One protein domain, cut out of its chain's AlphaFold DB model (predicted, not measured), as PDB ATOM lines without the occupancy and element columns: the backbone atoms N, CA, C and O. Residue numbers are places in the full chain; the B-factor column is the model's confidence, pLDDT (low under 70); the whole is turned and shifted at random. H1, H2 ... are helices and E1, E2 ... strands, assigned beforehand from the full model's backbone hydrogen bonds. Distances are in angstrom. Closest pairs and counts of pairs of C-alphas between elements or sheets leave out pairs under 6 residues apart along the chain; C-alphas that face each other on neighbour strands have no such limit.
ATOM      1  N   ILE A  13       1.993   4.500 -42.005       96.56
ATOM      2  CA  ILE A  13       2.410   4.522 -40.602       96.56
ATOM      3  C   ILE A  13       1.236   4.947 -39.725       96.56
ATOM      4  O   ILE A  13       0.667   6.028 -39.894       96.56
ATOM      5  N   TYR A  14       0.949   4.130 -38.723       96.81
ATOM      6  CA  TYR A  14      -0.060   4.374 -37.707       96.81
ATOM      7  C   TYR A  14       0.592   4.577 -36.345       96.81
ATOM      8  O   TYR A  14       1.643   4.012 -36.046       96.81
ATOM      9  N   GLN A  15      -0.041   5.379 -35.496       97.88
ATOM     10  CA  GLN A  15       0.348   5.514 -34.099       97.88
ATOM     11  C   GLN A  15      -0.613   4.692 -33.247       97.88
ATOM     12  O   GLN A  15      -1.808   4.967 -33.225       97.88
ATOM     13  N   ASN A  16      -0.099   3.686 -32.548       96.81
ATOM     14  CA  ASN A  16      -0.879   2.937 -31.573       96.81
ATOM     15  C   ASN A  16      -1.219   3.837 -30.370       96.81
ATOM     16  O   ASN A  16      -0.479   4.779 -30.066       96.81
ATOM     17  N   HIS A  17      -2.318   3.550 -29.672       94.06
ATOM     18  CA  HIS A  17      -2.723   4.261 -28.455       94.06
ATOM     19  C   HIS A  17      -1.618   4.320 -27.379       94.06
ATOM     20  O   HIS A  17      -1.498   5.300 -26.644       94.06
ATOM     21  N   ASN A  18      -0.725   3.326 -27.339       93.19
ATOM     22  CA  ASN A  18       0.453   3.313 -26.465       93.19
ATOM     23  C   ASN A  18       1.592   4.271 -26.897       93.19
ATOM     24  O   ASN A  18       2.631   4.333 -26.236       93.19
ATOM     25  N   GLY A  19       1.423   5.006 -27.999       96.06
ATOM     26  CA  GLY A  19       2.380   5.972 -28.542       96.06
ATOM     27  C   GLY A  19       3.428   5.390 -29.497       96.06
ATOM     28  O   GLY A  19       4.189   6.159 -30.093       96.06
ATOM     29  N   ILE A  20       3.484   4.068 -29.680       97.00
ATOM     30  CA  ILE A  20       4.411   3.422 -30.616       97.00
ATOM     31  C   ILE A  20       3.884   3.574 -32.042       97.00
ATOM     32  O   ILE A  20       2.694   3.421 -32.307       97.00
ATOM     33  N   LYS A  21       4.790   3.873 -32.974       97.88
ATOM     34  CA  LYS A  21       4.472   3.965 -34.396       97.88
ATOM     35  C   LYS A  21       4.769   2.649 -35.099       97.88
ATOM     36  O   LYS A  21       5.855   2.094 -34.936       97.88
ATOM     37  N   TYR A  22       3.822   2.205 -35.909       97.81
ATOM     38  CA  TYR A  22       3.900   0.976 -36.677       97.81
ATOM     39  C   TYR A  22       3.674   1.273 -38.153       97.81
ATOM     40  O   TYR A  22       2.708   1.946 -38.500       97.81
ATOM     41  N   LEU A  23       4.553   0.765 -39.006       96.88
ATOM     42  CA  LEU A  23       4.340   0.719 -40.446       96.88
ATOM     43  C   LEU A  23       3.536  -0.538 -40.775       96.88
ATOM     44  O   LEU A  23       3.942  -1.632 -40.380       96.88
ATOM     45  N   CYS A  24       2.414  -0.384 -41.474       96.75
ATOM     46  CA  CYS A  24       1.692  -1.507 -42.060       96.75
ATOM     47  C   CYS A  24       2.458  -2.000 -43.291       96.75
ATOM     48  O   CYS A  24       2.740  -1.222 -44.200       96.75
ATOM     49  N   LEU A  25       2.833  -3.274 -43.292       93.12
ATOM     50  CA  LEU A  25       3.558  -3.928 -44.381       93.12
ATOM     51  C   LEU A  25       2.601  -4.630 -45.342       93.12
ATOM     52  O   LEU A  25       2.846  -4.664 -46.540       93.12
ATOM     53  N   GLU A  26       1.508  -5.164 -44.807       93.06
ATOM     54  CA  GLU A  26       0.515  -5.925 -45.550       93.06
ATOM     55  C   GLU A  26      -0.831  -5.847 -44.823       93.06
ATOM     56  O   GLU A  26      -0.879  -5.803 -43.588       93.06
ATOM     57  N   SER A  27      -1.915  -5.826 -45.590       89.19
ATOM     58  CA  SER A  27      -3.289  -5.930 -45.102       89.19
ATOM     59  C   SER A  27      -3.863  -7.277 -45.522       89.19
ATOM     60  O   SER A  27      -3.812  -7.604 -46.708       89.19
ATOM     61  N   GLU A  28      -4.452  -8.037 -44.600       75.31
ATOM     62  CA  GLU A  28      -5.076  -9.321 -44.947       75.31
ATOM     63  C   GLU A  28      -6.470  -9.117 -45.577       75.31
ATOM     64  O   GLU A  28      -7.511  -9.391 -44.986       75.31
ATOM     65  N   GLY A  29      -6.508  -8.639 -46.823       66.06
ATOM     66  CA  GLY A  29      -7.724  -8.596 -47.646       66.06
ATOM     67  C   GLY A  29      -8.954  -7.989 -46.949       66.06
ATOM     68  O   GLY A  29      -8.941  -6.837 -46.524       66.06
ATOM     69  N   PHE A  30     -10.050  -8.757 -46.868       62.38
ATOM     70  CA  PHE A  30     -11.326  -8.308 -46.288       62.38
ATOM     71  C   PHE A  30     -11.356  -8.294 -44.750       62.38
ATOM     72  O   PHE A  30     -12.337  -7.801 -44.176       62.38
ATOM     73  N   SER A  31     -10.335  -8.824 -44.073       75.19
ATOM     74  CA  SER A  31     -10.259  -8.769 -42.613       75.19
ATOM     75  C   SER A  31      -9.743  -7.398 -42.159       75.19
ATOM     76  O   SER A  31      -9.086  -6.669 -42.897       75.19
ATOM     77  N   ASN A  32     -10.059  -7.013 -40.921       89.44
ATOM     78  CA  ASN A  32      -9.489  -5.806 -40.313       89.44
ATOM     79  C   ASN A  32      -8.096  -6.114 -39.738       89.44
ATOM     80  O   ASN A  32      -7.754  -5.622 -38.663       89.44
ATOM     81  N   ASP A  33      -7.328  -6.980 -40.392       94.19
ATOM     82  CA  ASP A  33      -6.067  -7.499 -39.879       94.19
ATOM     83  C   ASP A  33      -4.907  -6.956 -40.718       94.19
ATOM     84  O   ASP A  33      -5.069  -6.563 -41.878       94.19
ATOM     85  N   GLY A  34      -3.721  -6.880 -40.123       94.94
ATOM     86  CA  GLY A  34      -2.555  -6.357 -40.824       94.94
ATOM     87  C   GLY A  34      -1.239  -6.756 -40.186       94.94
ATOM     88  O   GLY A  34      -1.133  -6.901 -38.965       94.94
ATOM     89  N   LEU A  35      -0.221  -6.915 -41.027       96.50
ATOM     90  CA  LEU A  35       1.153  -7.128 -40.605       96.50
ATOM     91  C   LEU A  35       1.810  -5.770 -40.354       96.50
ATOM     92  O   LEU A  35       1.836  -4.903 -41.229       96.50
ATOM     93  N   PHE A  36       2.369  -5.590 -39.164       97.25
ATOM     94  CA  PHE A  36       2.948  -4.326 -38.731       97.25
ATOM     95  C   PHE A  36       4.378  -4.500 -38.244       97.25
ATOM     96  O   PHE A  36       4.684  -5.461 -37.541       97.25
ATOM     97  N   ILE A  37       5.227  -3.508 -38.523       97.62
ATOM     98  CA  ILE A  37       6.556  -3.370 -37.921       97.62
ATOM     99  C   ILE A  37       6.666  -2.064 -37.134       97.62
ATOM    100  O   ILE A  37       6.359  -0.981 -37.632       97.62
ATOM    101  N   SER A  38       7.120  -2.154 -35.887       97.50
ATOM    102  CA  SER A  38       7.455  -0.993 -35.064       97.50
ATOM    103  C   SER A  38       8.628  -0.246 -35.688       97.50
ATOM    104  O   SER A  38       9.731  -0.785 -35.790       97.50
ATOM    105  N   VAL A  39       8.422   1.023 -36.037       95.94
ATOM    106  CA  VAL A  39       9.452   1.839 -36.703       95.94
ATOM    107  C   VAL A  39      10.627   2.180 -35.781       95.94
ATOM    108  O   VAL A  39      11.681   2.593 -36.252       95.94
ATOM    109  N   SER A  40      10.456   2.043 -34.461       95.06
ATOM    110  CA  SER A  40      11.495   2.360 -33.474       95.06
ATOM    111  C   SER A  40      12.292   1.140 -33.022       95.06
ATOM    112  O   SER A  40      13.481   1.266 -32.738       95.06
ATOM    113  N   SER A  41      11.647  -0.024 -32.922       95.88
ATOM    114  CA  SER A  41      12.258  -1.235 -32.362       95.88
ATOM    115  C   SER A  41      12.443  -2.364 -33.367       95.88
ATOM    116  O   SER A  41      13.154  -3.315 -33.055       95.88
ATOM    117  N   GLY A  42      11.799  -2.300 -34.535       95.38
ATOM    118  CA  GLY A  42      11.797  -3.396 -35.503       95.38
ATOM    119  C   GLY A  42      10.952  -4.596 -35.086       95.38
ATOM    120  O   GLY A  42      11.061  -5.663 -35.680       95.38
ATOM    121  N   TYR A  43      10.127  -4.449 -34.050       97.38
ATOM    122  CA  TYR A  43       9.220  -5.500 -33.609       97.38
ATOM    123  C   TYR A  43       8.088  -5.714 -34.613       97.38
ATOM    124  O   TYR A  43       7.381  -4.756 -34.926       97.38
ATOM    125  N   VAL A  44       7.903  -6.949 -35.071       97.31
ATOM    126  CA  VAL A  44       6.899  -7.338 -36.061       97.31
ATOM    127  C   VAL A  44       5.791  -8.147 -35.399       97.31
ATOM    128  O   VAL A  44       6.055  -9.059 -34.609       97.31
ATOM    129  N   LEU A  45       4.549  -7.817 -35.742       97.25
ATOM    130  CA  LEU A  45       3.352  -8.510 -35.279       97.25
ATOM    131  C   LEU A  45       2.291  -8.575 -36.378       97.25
ATOM    132  O   LEU A  45       2.238  -7.698 -37.240       97.25
ATOM    133  N   LEU A  46       1.433  -9.588 -36.310       96.69
ATOM    134  CA  LEU A  46       0.163  -9.632 -37.036       96.69
ATOM    135  C   LEU A  46      -0.932  -9.161 -36.075       96.69
ATOM    136  O   LEU A  46      -1.115  -9.763 -35.018       96.69
ATOM    137  N   ALA A  47      -1.597  -8.052 -36.387       96.50
ATOM    138  CA  ALA A  47      -2.668  -7.487 -35.568       96.50
ATOM    139  C   ALA A  47      -4.031  -7.930 -36.099       96.50
ATOM    140  O   ALA A  47      -4.283  -7.788 -37.293       96.50
ATOM    141  N   HIS A  48      -4.917  -8.381 -35.209       94.38
ATOM    142  CA  HIS A  48      -6.266  -8.824 -35.560       94.38
ATOM    143  C   HIS A  48      -7.344  -7.872 -35.044       94.38
ATOM    144  O   HIS A  48      -7.357  -7.483 -33.866       94.38
ATOM    145  N   GLY A  49      -8.307  -7.544 -35.902       93.69
ATOM    146  CA  GLY A  49      -9.431  -6.680 -35.560       93.69
ATOM    147  C   GLY A  49      -9.000  -5.251 -35.244       93.69
ATOM    148  O   GLY A  49      -9.382  -4.720 -34.197       93.69
ATOM    149  N   CYS A  50      -8.217  -4.644 -36.134       95.12
ATOM    150  CA  CYS A  50      -7.745  -3.267 -36.055       95.12
ATOM    151  C   CYS A  50      -8.914  -2.287 -35.914       95.12
ATOM    152  O   CYS A  50      -9.964  -2.426 -36.549       95.12
ATOM    153  N   LYS A  51      -8.723  -1.300 -35.041       95.00
ATOM    154  CA  LYS A  51      -9.670  -0.237 -34.706       95.00
ATOM    155  C   LYS A  51      -8.947   1.094 -34.668       95.00
ATOM    156  O   LYS A  51      -7.786   1.154 -34.267       95.00
ATOM    157  N   GLN A  52      -9.649   2.153 -35.041       94.81
ATOM    158  CA  GLN A  52      -9.160   3.517 -34.904       94.81
ATOM    159  C   GLN A  52      -9.966   4.247 -33.831       94.81
ATOM    160  O   GLN A  52     -11.193   4.203 -33.817       94.81
ATOM    161  N   ASN A  53      -9.281   4.906 -32.911       93.50
ATOM    162  CA  ASN A  53      -9.883   5.731 -31.874       93.50
ATOM    163  C   ASN A  53     -10.247   7.118 -32.423       93.50
ATOM    164  O   ASN A  53      -9.735   7.547 -33.458       93.50
ATOM    165  N   ASP A  54     -11.082   7.856 -31.691       92.69
ATOM    166  CA  ASP A  54     -11.498   9.220 -32.062       92.69
ATOM    167  C   ASP A  54     -10.318  10.204 -32.183       92.69
ATOM    168  O   ASP A  54     -10.397  11.194 -32.909       92.69
ATOM    169  N   ASP A  55      -9.214   9.938 -31.480       93.25
ATOM    170  CA  ASP A  55      -7.975  10.724 -31.543       93.25
ATOM    171  C   ASP A  55      -7.062  10.341 -32.726       93.25
ATOM    172  O   ASP A  55      -5.978  10.907 -32.886       93.25
ATOM    173  N   GLY A  56      -7.493   9.389 -33.557       93.12
ATOM    174  CA  GLY A  56      -6.760   8.871 -34.708       93.12
ATOM    175  C   GLY A  56      -5.731   7.789 -34.375       93.12
ATOM    176  O   GLY A  56      -5.152   7.227 -35.310       93.12
ATOM    177  N   SER A  57      -5.506   7.478 -33.092       96.12
ATOM    178  CA  SER A  57      -4.652   6.356 -32.688       96.12
ATOM    179  C   SER A  57      -5.298   5.016 -33.033       96.12
ATOM    180  O   SER A  57      -6.516   4.925 -33.163       96.12
ATOM    181  N   ILE A  58      -4.487   3.973 -33.195       96.00
ATOM    182  CA  ILE A  58      -4.979   2.627 -33.503       96.00
ATOM    183  C   ILE A  58      -4.828   1.671 -32.323       96.00
ATOM    184  O   ILE A  58      -3.910   1.795 -31.507       96.00
ATOM    185  N   GLU A  59      -5.701   0.676 -32.287       96.06
ATOM    186  CA  GLU A  59      -5.630  -0.494 -31.414       96.06
ATOM    187  C   GLU A  59      -6.077  -1.737 -32.191       96.06
ATOM    188  O   GLU A  59      -6.573  -1.648 -33.313       96.06
ATOM    189  N   TRP A  60      -5.908  -2.912 -31.599       95.38
ATOM    190  CA  TRP A  60      -6.354  -4.187 -32.156       95.38
ATOM    191  C   TRP A  60      -6.837  -5.097 -31.028       95.38
ATOM    192  O   TRP A  60      -6.504  -4.886 -29.860       95.38
ATOM    193  N   ASN A  61      -7.646  -6.101 -31.356       94.25
ATOM    194  CA  ASN A  61      -8.236  -6.994 -30.356       94.25
ATOM    195  C   ASN A  61      -7.200  -7.970 -29.775       94.25
ATOM    196  O   ASN A  61      -7.198  -8.233 -28.572       94.25
ATOM    197  N   CYS A  62      -6.338  -8.514 -30.632       94.00
ATOM    198  CA  CYS A  62      -5.226  -9.391 -30.273       94.00
ATOM    199  C   CYS A  62      -4.134  -9.329 -31.350       94.00
ATOM    200  O   CYS A  62      -4.347  -8.762 -32.421       94.00
ATOM    201  N   SER A  63      -2.955  -9.873 -31.052       95.25
ATOM    202  CA  SER A  63      -1.850  -9.941 -32.007       95.25
ATOM    203  C   SER A  63      -1.026 -11.208 -31.847       95.25
ATOM    204  O   SER A  63      -0.920 -11.744 -30.742       95.25
ATOM    205  N   GLU A  64      -0.397 -11.624 -32.939       96.56
ATOM    206  CA  GLU A  64       0.617 -12.673 -32.961       96.56
ATOM    207  C   GLU A  64       2.011 -12.077 -33.131       96.56
ATOM    208  O   GLU A  64       2.255 -11.258 -34.020       96.56
ATOM    209  N   ASP A  65       2.945 -12.542 -32.310       95.94
ATOM    210  CA  ASP A  65       4.330 -12.094 -32.346       95.94
ATOM    211  C   ASP A  65       5.071 -12.746 -33.520       95.94
ATOM    212  O   ASP A  65       5.110 -13.973 -33.636       95.94
ATOM    213  N   LYS A  66       5.698 -11.934 -34.380       94.88
ATOM    214  CA  LYS A  66       6.522 -12.421 -35.504       94.88
ATOM    215  C   LYS A  66       8.026 -12.194 -35.294       94.88
ATOM    216  O   LYS A  66       8.834 -12.761 -36.021       94.88
ATOM    217  N   GLY A  67       8.412 -11.445 -34.256       94.31
ATOM    218  CA  GLY A  67       9.803 -11.296 -33.812       94.31
ATOM    219  C   GLY A  67      10.397  -9.912 -34.073       94.31
ATOM    220  O   GLY A  67       9.676  -8.938 -34.260       94.31
ATOM    221  N   PHE A  68      11.727  -9.807 -34.029       96.19
ATOM    222  CA  PHE A  68      12.454  -8.552 -34.249       96.19
ATOM    223  C   PHE A  68      13.241  -8.601 -35.553       96.19
ATOM    224  O   PHE A  68      13.982  -9.553 -35.800       96.19
ATOM    225  N   HIS A  69      13.125  -7.537 -36.339       94.50
ATOM    226  CA  HIS A  69      13.773  -7.398 -37.634       94.50
ATOM    227  C   HIS A  69      14.446  -6.031 -37.772       94.50
ATOM    228  O   HIS A  69      14.111  -5.069 -37.087       94.50
ATOM    229  N   ASP A  70      15.414  -5.941 -38.681       94.69
ATOM    230  CA  ASP A  70      15.941  -4.649 -39.116       94.69
ATOM    231  C   ASP A  70      14.855  -3.915 -39.912       94.69
ATOM    232  O   ASP A  70      14.387  -4.437 -40.922       94.69
ATOM    233  N   VAL A  71      14.444  -2.731 -39.446       90.44
ATOM    234  CA  VAL A  71      13.308  -1.994 -40.025       90.44
ATOM    235  C   VAL A  71      13.521  -1.720 -41.510       90.44
ATOM    236  O   VAL A  71      12.618  -1.966 -42.297       90.44
ATOM    237  N   HIS A  72      14.711  -1.260 -41.902       89.31
ATOM    238  CA  HIS A  72      14.989  -0.913 -43.293       89.31
ATOM    239  C   HIS A  72      14.892  -2.142 -44.189       89.31
ATOM    240  O   HIS A  72      14.083  -2.170 -45.111       89.31
ATOM    241  N   LYS A  73      15.661  -3.188 -43.874       89.12
ATOM    242  CA  LYS A  73      15.698  -4.396 -44.708       89.12
ATOM    243  C   LYS A  73      14.351  -5.090 -44.771       89.12
ATOM    244  O   LYS A  73      14.003  -5.645 -45.804       89.12
ATOM    245  N   PHE A  74      13.627  -5.121 -43.656       88.12
ATOM    246  CA  PHE A  74      12.359  -5.828 -43.605       88.12
ATOM    247  C   PHE A  74      11.276  -5.072 -44.365       88.12
ATOM    248  O   PHE A  74      10.578  -5.695 -45.149       88.12
ATOM    249  N   SER A  75      11.183  -3.747 -44.223       86.94
ATOM    250  CA  SER A  75      10.254  -2.937 -45.021       86.94
ATOM    251  C   SER A  75      10.529  -3.037 -46.525       86.94
ATOM    252  O   SER A  75       9.579  -3.144 -47.300       86.94
ATOM    253  N   GLU A  76      11.802  -3.093 -46.938       90.06
ATOM    254  CA  GLU A  76      12.179  -3.228 -48.353       90.06
ATOM    255  C   GLU A  76      11.669  -4.538 -48.973       90.06
ATOM    256  O   GLU A  76      11.267  -4.542 -50.136       90.06
ATOM    257  N   LEU A  77      11.609  -5.634 -48.203       88.06
ATOM    258  CA  LEU A  77      11.033  -6.906 -48.670       88.06
ATOM    259  C   LEU A  77       9.545  -6.788 -49.030       88.06
ATOM    260  O   LEU A  77       9.065  -7.563 -49.852       88.06
ATOM    261  N   TYR A  78       8.843  -5.819 -48.441       87.88
ATOM    262  CA  TYR A  78       7.435  -5.516 -48.712       87.88
ATOM    263  C   TYR A  78       7.271  -4.309 -49.651       87.88
ATOM    264  O   TYR A  78       6.167  -3.807 -49.822       87.88
ATOM    265  N   GLY A  79       8.354  -3.825 -50.270       87.62
ATOM    266  CA  GLY A  79       8.290  -2.731 -51.240       87.62
ATOM    267  C   GLY A  79       8.190  -1.332 -50.627       87.62
ATOM    268  O   GLY A  79       7.835  -0.389 -51.339       87.62
TER     269      GLY A  79
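This is residues 13 to 79 of the 223 residues of an uncharacterized protein of Ruminococcaceae bacterium P7 (UniProt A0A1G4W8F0). A single, strongly twisted sheet of five antiparallel strands winds through the domain, with the short helix H1 packed over it at one end. At the opposite end, the long loop of residues 49 to 61 folds back on itself. The 67 printed residues include, in chain order, strands E1 to E5 and then H1; the sheet's order is the same, E1 - E2 - E3 - E4 - E5. The class is mostly strand, and the whole is compact, with a radius of gyration of the C-alphas of 11.3 A and spans of 32 by 26 by 20 A.

E1, residues 13 to 15, begins with C-alpha 13 at (2.410, 4.522, -40.602) and is 6.9 A long. E2, residues 21 to 27, covers 16.5 A; E3, residues 34 to 38, 12.7 A; E4, residues 43 to 48, 16.0 A. E5, residues 62 to 68, is 18.1 A long. H1, residues 71 to 77, covers 10.2 A and ends with C-alpha 77 at (11.033, -6.906, -48.670).

The strands form a meander, each the antiparallel neighbour of the one before; each such pair is a hairpin. E1 and E2 have N 14 and O 22 within hydrogen-bond range at 2.8 A, E2 and E3 have N 25 and O 35 at 2.8 A, E3 and E4 have N 38 and O 43 at 2.8 A, and E4 and E5 have N 48 and O 62 at 2.9 A. E1 and E5 are edge strands. H1 is on the sheet at a height of 9.1 A, only just over E3, with 3 of its C-alphas falling there, and runs along the strands, at 6 degrees to E3 on the local plane. The closest C-alphas of H1 and E2 are those of Ser 75 and Leu 25, 6.8 A apart. In H1 every O i to N i+4 pair is within hydrogen-bond range.

The C-alphas of Asp 54 and Lys 73, the two farthest apart, are 32.9 A apart. The printed part has no cut. The link from E4 to E5 is long, 13 residues; in it residues 51 to 52 pair antiparallel with 58 to 59. Mean pLDDT of the printed part is 92.9, with residues 29 to 30 under 70.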